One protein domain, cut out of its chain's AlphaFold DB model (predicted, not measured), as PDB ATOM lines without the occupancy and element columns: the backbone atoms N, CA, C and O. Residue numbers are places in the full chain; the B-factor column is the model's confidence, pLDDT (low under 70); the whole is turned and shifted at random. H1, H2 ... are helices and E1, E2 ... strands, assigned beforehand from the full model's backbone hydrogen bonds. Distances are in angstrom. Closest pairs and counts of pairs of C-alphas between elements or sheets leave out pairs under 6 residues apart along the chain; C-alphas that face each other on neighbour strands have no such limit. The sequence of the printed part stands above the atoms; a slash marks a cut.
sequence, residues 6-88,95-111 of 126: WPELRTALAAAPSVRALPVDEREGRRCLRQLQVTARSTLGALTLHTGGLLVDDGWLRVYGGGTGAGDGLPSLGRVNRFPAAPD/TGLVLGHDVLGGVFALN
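This is residues 6 to 88 and 95 to 111 of the 126 residues of an uncharacterized protein of Kitasatospora cheerisanensis KCTC 2395 (UniProt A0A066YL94). A twisted sheet of five antiparallel strands makes a wall, with the helix H3 over one of its faces and H2 folded back beside H3 as a helical hairpin off the sheet. H1 grazes the sheet near its edge strand E1 and meets H3 nearly at a right angle, while the short H4 is on the opposite face. The printed part has 100 residues, with four named helices and five named strands in the order H1 E1 H2 H3 E2 E3 H4 E4 E5; the sheet's order is E1 - E2 - E3 - E4 - E5, and the class is mixed, helices and strands. It is compact, with a radius of gyration of the C-alphas of 12.6 A and spans of 37 by 31 by 29 A.

Find C-alpha 6 at (98.992, 221.042, 279.686); from there H1, residues 6 to 15, runs 14.1 A. Next come E1, residues 19 to 22, and H2, residues 26 to 36, which begins at (97.314, 212.895, 267.481) and is 15.1 A long. H3 is residues 43 to 50, 10.5 A long, followed by E2, residues 53 to 56, E3, residues 61 to 64, and H4, residues 77 to 80. Beyond the cut look for E4, residues 97 to 102, the longest strand at 15.5 A, and E5, residues 107 to 110, which ends at C-alpha 110, (91.832, 235.423, 267.587).

Start at the sheet, only just strongly twisted, with C-alphas up to 4.3 A off its best plane. Between E1 and E2, N 20 and O 55 are 2.8 A apart; in the hairpin E2 and E3, N 54 and O 63 are 2.8 A apart. Between E3 and E4 look at N 64 and O 99, 2.8 A; in the hairpin E4 and E5, at N 99 and O 108, 2.7 A. These N and O pairs are within hydrogen-bond range. H3 is on the sheet at a height of 9.2 A, only just over E3 alone, with 4 of its C-alphas falling on E3 and 2 on E2; it runs slantwise to the strands, at 53 degrees to E3 on the local plane. H4 is on the opposite face, at a height of 5.6 A, over none of the strands. H2 and H3 form a helical hairpin: they touch, closest at the C-alphas of Gly 29 and Leu 49, 4.6 A, at a shallow tilt of 28 degrees, opposite ways. H2 is not on the sheet, and only just touches H4, with 3 pairs of C-alphas within 8 A, the closest being Cys 32 and Gly 78, 5.5 A. H1 only grazes the sheet, with residues 10 to 14, and touches H3 about perpendicular, at 88 degrees, with the C-alphas of Trp 6 and Ala 46 closest at 5.4 A. H1 and H2 are apart. In H1, H2 and H3 every O i to N i+4 pair is within hydrogen-bond range; H4 is too short for such a pair.

The C-alphas of Pro 17 and Asp 88 are the two farthest apart, 37.3 A. Residues 89 to 94 are not printed, and C-alphas 88 and 95 stand 17.2 A apart across this cut, which falls in the link from H4 to E4. The link from E3 to H4, residues 65 to 76, is long. Within it, residues 70 to 72 have pLDDT under 70; the mean of the printed part is 92.1.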
ATOM      1  N   TRP A   6      99.905 222.188 279.695       91.06
ATOM      2  CA  TRP A   6      98.992 221.042 279.686       91.06
ATOM      3  C   TRP A   6      98.594 220.527 281.085       91.06
ATOM      4  O   TRP A   6      97.400 220.326 281.297       91.06
ATOM      5  N   PRO A   7      99.509 220.319 282.054       91.44
ATOM      6  CA  PRO A   7      99.142 219.948 283.424       91.44
ATOM      7  C   PRO A   7      98.134 220.893 284.092       91.44
ATOM      8  O   PRO A   7      97.158 220.423 284.684       91.44
ATOM      9  N   GLU A   8      98.340 222.205 283.962       90.56
ATOM     10  CA  GLU A   8      97.437 223.224 284.505       90.56
ATOM     11  C   GLU A   8      96.078 223.174 283.806       90.56
ATOM     12  O   GLU A   8      95.038 223.060 284.457       90.56
ATOM     13  N   LEU A   9      96.085 223.152 282.470       91.25
ATOM     14  CA  LEU A   9      94.873 223.068 281.666       91.25
ATOM     15  C   LEU A   9      94.069 221.799 281.977       91.25
ATOM     16  O   LEU A   9      92.855 221.863 282.137       91.25
ATOM     17  N   ARG A  10      94.727 220.647 282.119       93.06
ATOM     18  CA  ARG A  10      94.078 219.383 282.488       93.06
ATOM     19  C   ARG A  10      93.422 219.466 283.865       93.06
ATOM     20  O   ARG A  10      92.327 218.941 284.038       93.06
ATOM     21  N   THR A  11      94.072 220.123 284.824       93.69
ATOM     22  CA  THR A  11      93.510 220.345 286.165       93.69
ATOM     23  C   THR A  11      92.274 221.236 286.099       93.69
ATOM     24  O   THR A  11      91.240 220.886 286.660       93.69
ATOM     25  N   ALA A  12      92.347 222.341 285.352       92.38
ATOM     26  CA  ALA A  12      91.215 223.241 285.152       92.38
ATOM     27  C   ALA A  12      90.031 222.538 284.464       92.38
ATOM     28  O   ALA A  12      88.896 222.679 284.907       92.38
ATOM     29  N   LEU A  13      90.295 221.730 283.431       92.94
ATOM     30  CA  LEU A  13      89.272 220.938 282.742       92.94
ATOM     31  C   LEU A  13      88.631 219.901 283.672       92.94
ATOM     32  O   LEU A  13      87.417 219.745 283.657       92.94
ATOM     33  N   ALA A  14      89.420 219.223 284.508       92.69
ATOM     34  CA  ALA A  14      88.896 218.261 285.479       92.69
ATOM     35  C   ALA A  14      88.033 218.920 286.572       92.69
ATOM     36  O   ALA A  14      87.121 218.285 287.097       92.69
ATOM     37  N   ALA A  15      88.309 220.183 286.905       94.69
ATOM     38  CA  ALA A  15      87.538 220.965 287.867       94.69
ATOM     39  C   ALA A  15      86.288 221.637 287.263       94.69
ATOM     40  O   ALA A  15      85.486 222.198 288.008       94.69
ATOM     41  N   ALA A  16      86.113 221.595 285.938       94.00
ATOM     42  CA  ALA A  16      85.020 222.243 285.223       94.00
ATOM     43  C   ALA A  16      83.982 221.201 284.751       94.00
ATOM     44  O   ALA A  16      84.093 220.687 283.639       94.00
ATOM     45  N   PRO A  17      82.952 220.875 285.559       91.50
ATOM     46  CA  PRO A  17      82.032 219.767 285.276       91.50
ATOM     47  C   PRO A  17      81.191 219.955 284.006       91.50
ATOM     48  O   PRO A  17      80.753 218.970 283.420       91.50
ATOM     49  N   SER A  18      80.977 221.196 283.564       94.75
ATOM     50  CA  SER A  18      80.269 221.490 282.317       94.75
ATOM     51  C   SER A  18      81.157 221.447 281.072       94.75
ATOM     52  O   SER A  18      80.669 221.659 279.963       94.75
ATOM     53  N   VAL A  19      82.457 221.172 281.224       96.56
ATOM     54  CA  VAL A  19      83.412 221.121 280.117       96.56
ATOM     55  C   VAL A  19      83.849 219.684 279.871       96.56
ATOM     56  O   VAL A  19      84.502 219.046 280.692       96.56
ATOM     57  N   ARG A  20      83.556 219.183 278.674       95.44
ATOM     58  CA  ARG A  20      84.002 217.875 278.205       95.44
ATOM     59  C   ARG A  20      85.094 218.030 277.156       95.44
ATOM     60  O   ARG A  20      84.839 218.494 276.045       95.44
ATOM     61  N   ALA A  21      86.300 217.572 277.479       95.38
ATOM     62  CA  ALA A  21      87.378 217.436 276.503       95.38
ATOM     63  C   ALA A  21      87.177 216.180 275.642       95.38
ATOM     64  O   ALA A  21      86.950 215.083 276.156       95.38
ATOM     65  N   LEU A  22      87.259 216.339 274.323       95.25
ATOM     66  CA  LEU A  22      87.162 215.239 273.369       95.25
ATOM     67  C   LEU A  22      88.544 214.632 273.086       95.25
ATOM     68  O   LEU A  22      89.545 215.358 273.109       95.25
ATOM     69  N   PRO A  23      88.618 213.320 272.783       94.56
ATOM     70  CA  PRO A  23      89.874 212.678 272.413       94.56
ATOM     71  C   PRO A  23      90.444 213.306 271.138       94.56
ATOM     72  O   PRO A  23      89.698 213.717 270.250       94.56
ATOM     73  N   VAL A  24      91.768 213.402 271.064       95.62
ATOM     74  CA  VAL A  24      92.469 214.001 269.925       95.62
ATOM     75  C   VAL A  24      92.882 212.941 268.912       95.62
ATOM     76  O   VAL A  24      93.357 211.871 269.285       95.62
ATOM     77  N   ASP A  25      92.778 213.266 267.627       94.62
ATOM     78  CA  ASP A  25      93.593 212.621 266.601       94.62
ATOM     79  C   ASP A  25      95.011 213.195 266.696       94.62
ATOM     80  O   ASP A  25      95.271 214.334 266.302       94.62
ATOM     81  N   GLU A  26      95.947 212.422 267.250       93.19
ATOM     82  CA  GLU A  26      97.314 212.895 267.481       93.19
ATOM     83  C   GLU A  26      98.019 213.388 266.208       93.19
ATOM     84  O   GLU A  26      98.883 214.270 266.272       93.19
ATOM     85  N   ARG A  27      97.695 212.809 265.046       93.19
ATOM     86  CA  ARG A  27      98.324 213.180 263.778       93.19
ATOM     87  C   ARG A  27      97.834 214.552 263.343       93.19
ATOM     88  O   ARG A  27      98.657 215.413 263.013       93.19
ATOM     89  N   GLU A  28      96.523 214.768 263.390       92.81
ATOM     90  CA  GLU A  28      95.922 216.063 263.074       92.81
ATOM     91  C   GLU A  28      96.278 217.130 264.115       92.81
ATOM     92  O   GLU A  28      96.609 218.254 263.734       92.81
ATOM     93  N   GLY A  29      96.349 216.782 265.403       94.06
ATOM     94  CA  GLY A  29      96.801 217.680 266.470       94.06
ATOM     95  C   GLY A  29      98.234 218.175 266.258       94.06
ATOM     96  O   GLY A  29      98.487 219.382 266.247       94.06
ATOM     97  N   ARG A  30      99.186 217.268 265.978       94.56
ATOM     98  CA  ARG A  30     100.579 217.640 265.653       94.56
ATOM     99  C   ARG A  30     100.670 218.469 264.370       94.56
ATOM    100  O   ARG A  30     101.479 219.395 264.301       94.56
ATOM    101  N   ARG A  31      99.863 218.152 263.349       94.06
ATOM    102  CA  ARG A  31      99.801 218.933 262.103       94.06
ATOM    103  C   ARG A  31      99.299 220.354 262.365       94.06
ATOM    104  O   ARG A  31      99.936 221.302 261.914       94.06
ATOM    105  N   CYS A  32      98.206 220.498 263.111       94.00
ATOM    106  CA  CYS A  32      97.636 221.796 263.461       94.00
ATOM    107  C   CYS A  32      98.611 222.625 264.301       94.00
ATOM    108  O   CYS A  32      98.817 223.794 263.992       94.00
ATOM    109  N   LEU A  33      99.278 222.022 265.293       94.38
ATOM    110  CA  LEU A  33     100.288 222.709 266.104       94.38
ATOM    111  C   LEU A  33     101.437 223.257 265.246       94.38
ATOM    112  O   LEU A  33     101.836 224.406 265.420       94.38
ATOM    113  N   ARG A  34     101.938 222.460 264.288       93.06
ATOM    114  CA  ARG A  34     102.968 222.924 263.347       93.06
ATOM    115  C   ARG A  34     102.475 224.094 262.508       93.06
ATOM    116  O   ARG A  34     103.202 225.064 262.387       93.06
ATOM    117  N   GLN A  35     101.266 224.046 261.953       94.06
ATOM    118  CA  GLN A  35     100.759 225.170 261.160       94.06
ATOM    119  C   GLN A  35     100.529 226.436 262.001       94.06
ATOM    120  O   GLN A  35     100.786 227.533 261.521       94.06
ATOM    121  N   LEU A  36     100.079 226.298 263.251       90.75
ATOM    122  CA  LEU A  36      99.874 227.436 264.152       90.75
ATOM    123  C   LEU A  36     101.177 228.158 264.518       90.75
ATOM    124  O   LEU A  36     101.113 229.295 264.973       90.75
ATOM    125  N   GLN A  37     102.336 227.498 264.383       89.69
ATOM    126  CA  GLN A  37     103.649 228.026 264.786       89.69
ATOM    127  C   GLN A  37     103.709 228.450 266.272       89.69
ATOM    128  O   GLN A  37     104.595 229.191 266.691       89.69
ATOM    129  N   VAL A  38     102.786 227.945 267.100       88.19
ATOM    130  CA  VAL A  38     102.802 228.117 268.557       88.19
ATOM    131  C   VAL A  38     103.443 226.907 269.222       88.19
ATOM    132  O   VAL A  38     103.516 225.811 268.664       88.19
ATOM    133  N   THR A  39     103.886 227.081 270.462       87.62
ATOM    134  CA  THR A  39     104.438 225.969 271.241       87.62
ATOM    135  C   THR A  39     103.351 225.289 272.071       87.62
ATOM    136  O   THR A  39     102.388 225.934 272.495       87.62
ATOM    137  N   ALA A  40     103.550 224.008 272.400       87.12
ATOM    138  CA  ALA A  40     102.711 223.271 273.356       87.12
ATOM    139  C   ALA A  40     102.748 223.850 274.790       87.12
ATOM    140  O   ALA A  40     102.027 223.385 275.666       87.12
ATOM    141  N   ARG A  41     103.579 224.876 275.034       86.94
ATOM    142  CA  ARG A  41     103.607 225.651 276.282       86.94
ATOM    143  C   ARG A  41     102.537 226.746 276.328       86.94
ATOM    144  O   ARG A  41     102.322 227.318 277.381       86.94
ATOM    145  N   SER A  42     101.892 227.063 275.205       90.00
ATOM    146  CA  SER A  42     100.736 227.967 275.174       90.00
ATOM    147  C   SER A  42      99.440 227.192 275.400       90.00
ATOM    148  O   SER A  42      99.351 226.032 275.000       90.00
ATOM    149  N   THR A  43      98.408 227.835 275.954       90.81
ATOM    150  CA  THR A  43      97.082 227.217 276.121       90.81
ATOM    151  C   THR A  43      96.514 226.719 274.792       90.81
ATOM    152  O   THR A  43      96.061 225.581 274.709       90.81
ATOM    153  N   LEU A  44      96.605 227.522 273.722       92.19
ATOM    154  CA  LEU A  44      96.149 227.128 272.385       92.19
ATOM    155  C   LEU A  44      96.935 225.926 271.844       92.19
ATOM    156  O   LEU A  44      96.344 224.985 271.318       92.19
ATOM    157  N   GLY A  45      98.262 225.935 271.987       93.56
ATOM    158  CA  GLY A  45      99.107 224.827 271.551       93.56
ATOM    159  C   GLY A  45      98.840 223.542 272.336       93.56
ATOM    160  O   GLY A  45      98.745 222.476 271.735       93.56
ATOM    161  N   ALA A  46      98.658 223.642 273.654       94.12
ATOM    162  CA  ALA A  46      98.304 222.516 274.512       94.12
ATOM    163  C   ALA A  46      96.918 221.947 274.161       94.12
ATOM    164  O   ALA A  46      96.798 220.738 273.968       94.12
ATOM    165  N   LEU A  47      95.899 222.799 273.988       94.94
ATOM    166  CA  LEU A  47      94.564 222.387 273.531       94.94
ATOM    167  C   LEU A  47      94.625 221.673 272.181       94.94
ATOM    168  O   LEU A  47      94.058 220.594 272.025       94.94
ATOM    169  N   THR A  48      95.343 222.252 271.219       95.50
ATOM    170  CA  THR A  48      95.467 221.707 269.860       95.50
ATOM    171  C   THR A  48      96.185 220.361 269.848       95.50
ATOM    172  O   THR A  48      95.815 219.471 269.088       95.50
ATOM    173  N   LEU A  49      97.220 220.202 270.674       95.62
ATOM    174  CA  LEU A  49      98.027 218.987 270.704       95.62
ATOM    175  C   LEU A  49      97.345 217.842 271.458       95.62
ATOM    176  O   LEU A  49      97.512 216.687 271.072       95.62
ATOM    177  N   HIS A  50      96.617 218.149 272.534       95.06
ATOM    178  CA  HIS A  50      96.153 217.141 273.490       95.06
ATOM    179  C   HIS A  50      94.644 216.888 273.475       95.06
ATOM    180  O   HIS A  50      94.197 215.927 274.096       95.06
ATOM    181  N   THR A  51      93.851 217.707 272.779       96.12
ATOM    182  CA  THR A  51      92.387 217.553 272.740       96.12
ATOM    183  C   THR A  51      91.860 217.616 271.314       96.12
ATOM    184  O   THR A  51      92.376 218.362 270.483       96.12
ATOM    185  N   GLY A  52      90.801 216.861 271.022       95.12
ATOM    186  CA  GLY A  52      90.055 217.017 269.772       95.12
ATOM    187  C   GLY A  52      89.256 218.324 269.727       95.12
ATOM    188  O   GLY A  52      88.921 218.824 268.655       95.12
ATOM    189  N   GLY A  53      89.010 218.898 270.900       95.81
ATOM    190  CA  GLY A  53      88.258 220.115 271.161       95.81
ATOM    191  C   GLY A  53      87.522 219.990 272.494       95.81
ATOM    192  O   GLY A  53      87.566 218.938 273.137       95.81
ATOM    193  N   LEU A  54      86.850 221.058 272.908       96.50
ATOM    194  CA  LEU A  54      86.052 221.107 274.129       96.50
ATOM    195  C   LEU A  54      84.580 221.326 273.781       96.50
ATOM    196  O   LEU A  54      84.248 222.150 272.928       96.50
ATOM    197  N   LEU A  55      83.706 220.612 274.480       96.25
ATOM    198  CA  LEU A  55      82.274 220.877 274.524       96.25
ATOM    199  C   LEU A  55      81.964 221.511 275.875       96.25
ATOM    200  O   LEU A  55      82.269 220.916 276.904       96.25
ATOM    201  N   VAL A  56      81.387 222.705 275.867       96.56
ATOM    202  CA  VAL A  56      80.976 223.434 277.068       96.56
ATOM    203  C   VAL A  56      79.455 223.452 277.117       96.56
ATOM    204  O   VAL A  56      78.830 223.692 276.082       96.56
ATOM    205  N   ASP A  57      78.889 223.168 278.290       96.25
ATOM    206  CA  ASP A  57      77.444 223.106 278.550       96.25
ATOM    207  C   ASP A  57      76.728 222.243 277.495       96.25
ATOM    208  O   ASP A  57      75.966 222.732 276.662       96.25
ATOM    209  N   ASP A  58      77.082 220.955 277.447       92.31
ATOM    210  CA  ASP A  58      76.545 219.970 276.490       92.31
ATOM    211  C   ASP A  58      76.682 220.376 275.009       92.31
ATOM    212  O   ASP A  58      75.920 219.969 274.130       92.31
ATOM    213  N   GLY A  59      77.721 221.160 274.708       93.44
ATOM    214  CA  GLY A  59      78.015 221.635 273.362       93.44
ATOM    215  C   GLY A  59      77.286 222.921 272.998       93.44
ATOM    216  O   GLY A  59      77.251 223.263 271.815       93.44
ATOM    217  N   TRP A  60      76.743 223.656 273.968       96.38
ATOM    218  CA  TRP A  60      76.286 225.027 273.754       96.38
ATOM    219  C   TRP A  60      77.396 225.894 273.152       96.38
ATOM    220  O   TRP A  60      77.161 226.597 272.170       96.38
ATOM    221  N   LEU A  61      78.622 225.751 273.668       96.81
ATOM    222  CA  LEU A  61      79.846 226.295 273.082       96.81
ATOM    223  C   LEU A  61      80.799 225.155 272.697       96.81
ATOM    224  O   LEU A  61      81.058 224.228 273.466       96.81
ATOM    225  N   ARG A  62      81.337 225.230 271.480       96.62
ATOM    226  CA  ARG A  62      82.295 224.270 270.923       96.62
ATOM    227  C   ARG A  62      83.618 224.979 270.689       96.62
ATOM    228  O   ARG A  62      83.682 225.880 269.858       96.62
ATOM    229  N   VAL A  63      84.664 224.553 271.390       96.94
ATOM    230  CA  VAL A  63      86.035 225.056 271.217       96.94
ATOM    231  C   VAL A  63      86.842 224.029 270.429       96.94
ATOM    232  O   VAL A  63      86.844 222.844 270.756       96.94
ATOM    233  N   TYR A  64      87.533 224.461 269.382       96.44
ATOM    234  CA  TYR A  64      88.279 223.586 268.485       96.44
ATOM    235  C   TYR A  64      89.690 223.302 269.001       96.44
ATOM    236  O   TYR A  64      90.396 224.197 269.461       96.44
ATOM    237  N   GLY A  65      90.107 222.042 268.875       95.81
ATOM    238  CA  GLY A  65      91.466 221.580 269.156       95.81
ATOM    239  C   GLY A  65      92.093 220.917 267.929       95.81
ATOM    240  O   GLY A  65      91.917 221.368 266.795       95.81
ATOM    241  N   GLY A  66      92.804 219.811 268.141       95.06
ATOM    242  CA  GLY A  66      93.410 218.986 267.091       95.06
ATOM    243  C   GLY A  66      92.415 218.187 266.246       95.06
ATOM    244  O   GLY A  66      92.802 217.621 265.228       95.06
ATOM    245  N   GLY A  67      91.131 218.193 266.611       94.75
ATOM    246  CA  GLY A  67      90.081 217.394 265.981       94.75
ATOM    247  C   GLY A  67      90.024 215.963 266.509       94.75
ATOM    248  O   GLY A  67      90.976 215.448 267.090       94.75
ATOM    249  N   THR A  68      88.876 215.327 266.307       90.88
ATOM    250  CA  THR A  68      88.582 213.958 266.783       90.88
ATOM    251  C   THR A  68      88.866 212.865 265.740       90.88
ATOM    252  O   THR A  68      88.611 211.692 265.997       90.88
ATOM    253  N   GLY A  69      89.407 213.234 264.571       83.25
ATOM    254  CA  GLY A  69      89.646 212.329 263.441       83.25
ATOM    255  C   GLY A  69      88.453 212.234 262.482       83.25
ATOM    256  O   GLY A  69      87.633 213.152 262.394       83.25
ATOM    257  N   ALA A  70      88.373 211.138 261.723       67.06
ATOM    258  CA  ALA A  70      87.254 210.848 260.826       67.06
ATOM    259  C   ALA A  70      86.092 210.215 261.616       67.06
ATOM    260  O   ALA A  70      86.038 209.001 261.784       67.06
ATOM    261  N   GLY A  71      85.187 211.046 262.133       68.44
ATOM    262  CA  GLY A  71      83.984 210.622 262.857       68.44
ATOM    263  C   GLY A  71      83.077 211.806 263.207       68.44
ATOM    264  O   GLY A  71      83.380 212.945 262.849       68.44
ATOM    265  N   ASP A  72      81.991 211.548 263.938       69.00
ATOM    266  CA  ASP A  72      80.936 212.525 264.283       69.00
ATOM    267  C   ASP A  72      81.335 213.548 265.373       69.00
ATOM    268  O   ASP A  72      80.484 214.144 266.036       69.00
ATOM    269  N   GLY A  73      82.634 213.745 265.612       86.69
ATOM    270  CA  GLY A  73      83.134 214.668 266.628       86.69
ATOM    271  C   GLY A  73      83.456 216.064 266.089       86.69
ATOM    272  O   GLY A  73      83.046 216.465 264.997       86.69
ATOM    273  N   LEU A  74      84.201 216.852 266.873       93.06
ATOM    274  CA  LEU A  74      84.555 218.211 266.463       93.06
ATOM    275  C   LEU A  74      85.595 218.210 265.330       93.06
ATOM    276  O   LEU A  74      86.561 217.431 265.381       93.06
ATOM    277  N   PRO A  75      85.442 219.107 264.332       94.25
ATOM    278  CA  PRO A  75      86.477 219.349 263.341       94.25
ATOM    279  C   PRO A  75      87.723 219.937 264.013       94.25
ATOM    280  O   PRO A  75      87.632 220.652 265.011       94.25
ATOM    281  N   SER A  76      88.894 219.664 263.441       94.81
ATOM    282  CA  SER A  76      90.135 220.284 263.902       94.81
ATOM    283  C   SER A  76      90.148 221.786 263.621       94.81
ATOM    284  O   SER A  76      89.532 222.258 262.657       94.81
ATOM    285  N   LEU A  77      90.939 222.529 264.399       94.31
ATOM    286  CA  LEU A  77      91.272 223.929 264.122       94.31
ATOM    287  C   LEU A  77      91.724 224.117 262.677       94.31
ATOM    288  O   LEU A  77      91.297 225.064 262.017       94.31
ATOM    289  N   GLY A  78      92.535 223.188 262.166       93.50
ATOM    290  CA  GLY A  78      93.021 223.251 260.797       93.50
ATOM    291  C   GLY A  78      91.936 223.060 259.746       93.50
ATOM    292  O   GLY A  78      92.001 223.698 258.699       93.50
ATOM    293  N   ARG A  79      90.911 222.245 260.011       93.06
ATOM    294  CA  ARG A  79      89.769 222.106 259.099       93.06
ATOM    295  C   ARG A  79      88.908 223.367 259.095       93.06
ATOM    296  O   ARG A  79      88.565 223.853 258.022       93.06
ATOM    297  N   VAL A  80      88.595 223.907 260.274       93.62
ATOM    298  CA  VAL A  80      87.755 225.112 260.421       93.62
ATOM    299  C   VAL A  80      88.429 226.332 259.788       93.62
ATOM    300  O   VAL A  80      87.784 227.092 259.073       93.62
ATOM    301  N   ASN A  81      89.739 226.479 259.988       93.19
ATOM    302  CA  ASN A  81      90.512 227.619 259.493       93.19
ATOM    303  C   ASN A  81      91.175 227.381 258.130       93.19
ATOM    304  O   ASN A  81      91.906 228.246 257.663       93.19
ATOM    305  N   ARG A  82      90.928 226.237 257.477       92.56
ATOM    306  CA  ARG A  82      91.477 225.886 256.152       92.56
ATOM    307  C   ARG A  82      93.010 225.934 256.088       92.56
ATOM    308  O   ARG A  82      93.590 226.493 255.159       92.56
ATOM    309  N   PHE A  83      93.664 225.323 257.070       93.31
ATOM    310  CA  PHE A  83      95.118 225.185 257.090       93.31
ATOM    311  C   PHE A  83      95.623 224.447 255.841       93.31
ATOM    312  O   PHE A  83      95.055 223.402 255.492       93.31
ATOM    313  N   PRO A  84      96.717 224.917 255.219       91.50
ATOM    314  CA  PRO A  84      97.297 224.287 254.039       91.50
ATOM    315  C   PRO A  84      97.779 222.872 254.357       91.50
ATOM    316  O   PRO A  84      98.159 222.564 255.487       91.50
ATOM    317  N   ALA A  85      97.731 221.973 253.369       87.00
ATOM    318  CA  ALA A  85      98.032 220.550 253.560       87.00
ATOM    319  C   ALA A  85      99.411 220.325 254.210       87.00
ATOM    320  O   ALA A  85      99.516 219.560 255.176       87.00
ATOM    321  N   ALA A  86     100.422 221.053 253.731       88.38
ATOM    322  CA  ALA A  86     101.747 221.143 254.328       88.38
ATOM    323  C   ALA A  86     101.875 222.425 255.174       88.38
ATOM    324  O   ALA A  86     101.306 223.441 254.778       88.38
ATOM    325  N   PRO A  87     102.619 222.395 256.301       87.38
ATOM    326  CA  PRO A  87     102.875 223.587 257.096       87.38
ATOM    327  C   PRO A  87     103.523 224.696 256.263       87.38
ATOM    328  O   PRO A  87     104.594 224.489 255.696       87.38
ATOM    329  N   ASP A  88     102.887 225.860 256.235       91.50
ATOM    330  CA  ASP A  88     103.381 227.060 255.565       91.50
ATOM    331  C   ASP A  88     103.473 228.208 256.585       91.50
ATOM    332  O   ASP A  88     102.434 228.690 257.045       91.50
ATOM    333  N   THR A  95      90.719 236.396 258.009       72.81
ATOM    334  CA  THR A  95      89.746 236.985 258.949       72.81
ATOM    335  C   THR A  95      90.060 236.639 260.408       72.81
ATOM    336  O   THR A  95      89.171 236.667 261.258       72.81
ATOM    337  N   GLY A  96      91.296 236.252 260.724       86.00
ATOM    338  CA  GLY A  96      91.674 235.752 262.049       86.00
ATOM    339  C   GLY A  96      91.355 234.270 262.274       86.00
ATOM    340  O   GLY A  96      90.659 233.629 261.486       86.00
ATOM    341  N   LEU A  97      91.911 233.716 263.348       90.81
ATOM    342  CA  LEU A  97      91.864 232.296 263.674       90.81
ATOM    343  C   LEU A  97      90.616 231.979 264.503       90.81
ATOM    344  O   LEU A  97      90.558 232.297 265.688       90.81
ATOM    345  N   VAL A  98      89.632 231.320 263.899       94.19
ATOM    346  CA  VAL A  98      88.428 230.837 264.580       94.19
ATOM    347  C   VAL A  98      88.798 229.733 265.565       94.19
ATOM    348  O   VAL A  98      89.345 228.698 265.182       94.19
ATOM    349  N   LEU A  99      88.468 229.955 266.832       94.94
ATOM    350  CA  LEU A  99      88.692 229.040 267.943       94.94
ATOM    351  C   LEU A  99      87.435 228.278 268.350       94.94
ATOM    352  O   LEU A  99      87.558 227.201 268.923       94.94
ATOM    353  N   GLY A 100      86.241 228.798 268.072       95.75
ATOM    354  CA  GLY A 100      85.011 228.136 268.488       95.75
ATOM    355  C   GLY A 100      83.738 228.796 267.986       95.75
ATOM    356  O   GLY A 100      83.767 229.914 267.470       95.75
ATOM    357  N   HIS A 101      82.631 228.083 268.171       96.50
ATOM    358  CA  HIS A 101      81.282 228.552 267.865       96.50
ATOM    359  C   HIS A 101      80.306 228.190 268.976       96.50
ATOM    360  O   HIS A 101      80.397 227.096 269.545       96.50
ATOM    361  N   ASP A 102      79.342 229.067 269.225       96.62
ATOM    362  CA  ASP A 102      78.153 228.729 270.002       96.62
ATOM    363  C   ASP A 102      76.975 228.333 269.094       96.62
ATOM    364  O   ASP A 102      77.022 228.471 267.868       96.62
ATOM    365  N   VAL A 103      75.913 227.794 269.688       95.62
ATOM    366  CA  VAL A 103      74.714 227.371 268.944       95.62
ATOM    367  C   VAL A 103      73.837 228.524 268.449       95.62
ATOM    368  O   VAL A 103      72.957 228.288 267.624       95.62
ATOM    369  N   LEU A 104      74.050 229.749 268.932       95.94
ATOM    370  CA  LEU A 104      73.349 230.945 268.460       95.94
ATOM    371  C   LEU A 104      74.023 231.544 267.214       95.94
ATOM    372  O   LEU A 104      73.514 232.506 266.642       95.94
ATOM    373  N   GLY A 105      75.145 230.964 266.770       92.38
ATOM    374  CA  GLY A 105      75.915 231.416 265.614       92.38
ATOM    375  C   GLY A 105      77.045 232.384 265.963       92.38
ATOM    376  O   GLY A 105      77.657 232.947 265.054       92.38
ATOM    377  N   GLY A 106      77.351 232.583 267.248       94.25
ATOM    378  CA  GLY A 106      78.505 233.363 267.679       94.25
ATOM    379  C   GLY A 106      79.821 232.697 267.275       94.25
ATOM    380  O   GLY A 106      79.967 231.474 267.325       94.25
ATOM    381  N   VAL A 107      80.789 233.517 266.859       94.12
ATOM    382  CA  VAL A 107      82.119 233.086 266.404       94.12
ATOM    383  C   VAL A 107      83.171 233.659 267.346       94.12
ATOM    384  O   VAL A 107      83.316 234.876 267.457       94.12
ATOM    385  N   PHE A 108      83.954 232.787 267.975       93.06
ATOM    386  CA  PHE A 108      85.081 233.177 268.820       93.06
ATOM    387  C   PHE A 108      86.367 233.019 268.018       93.06
ATOM    388  O   PHE A 108      86.693 231.911 267.591       93.06
ATOM    389  N   ALA A 109      87.102 234.108 267.792       92.06
ATOM    390  CA  ALA A 109      88.310 234.098 266.973       92.06
ATOM    391  C   ALA A 109      89.422 234.968 267.572       92.06
ATOM    392  O   ALA A 109      89.152 236.025 268.140       92.06
ATOM    393  N   LEU A 110      90.677 234.548 267.395       87.00
ATOM    394  CA  LEU A 110      91.832 235.423 267.587       87.00
ATOM    395  C   LEU A 110      91.991 236.297 266.349       87.00
ATOM    396  O   LEU A 110      92.008 235.793 265.223       87.00
ATOM    397  N   ASN A 111      92.111 237.605 266.552       79.00
ATOM    398  CA  ASN A 111      92.325 238.528 265.446       79.00
ATOM    399  C   ASN A 111      93.657 238.230 264.745       79.00
ATOM    400  O   ASN A 111      94.642 237.850 265.378       79.00
TER     401      ASN A 111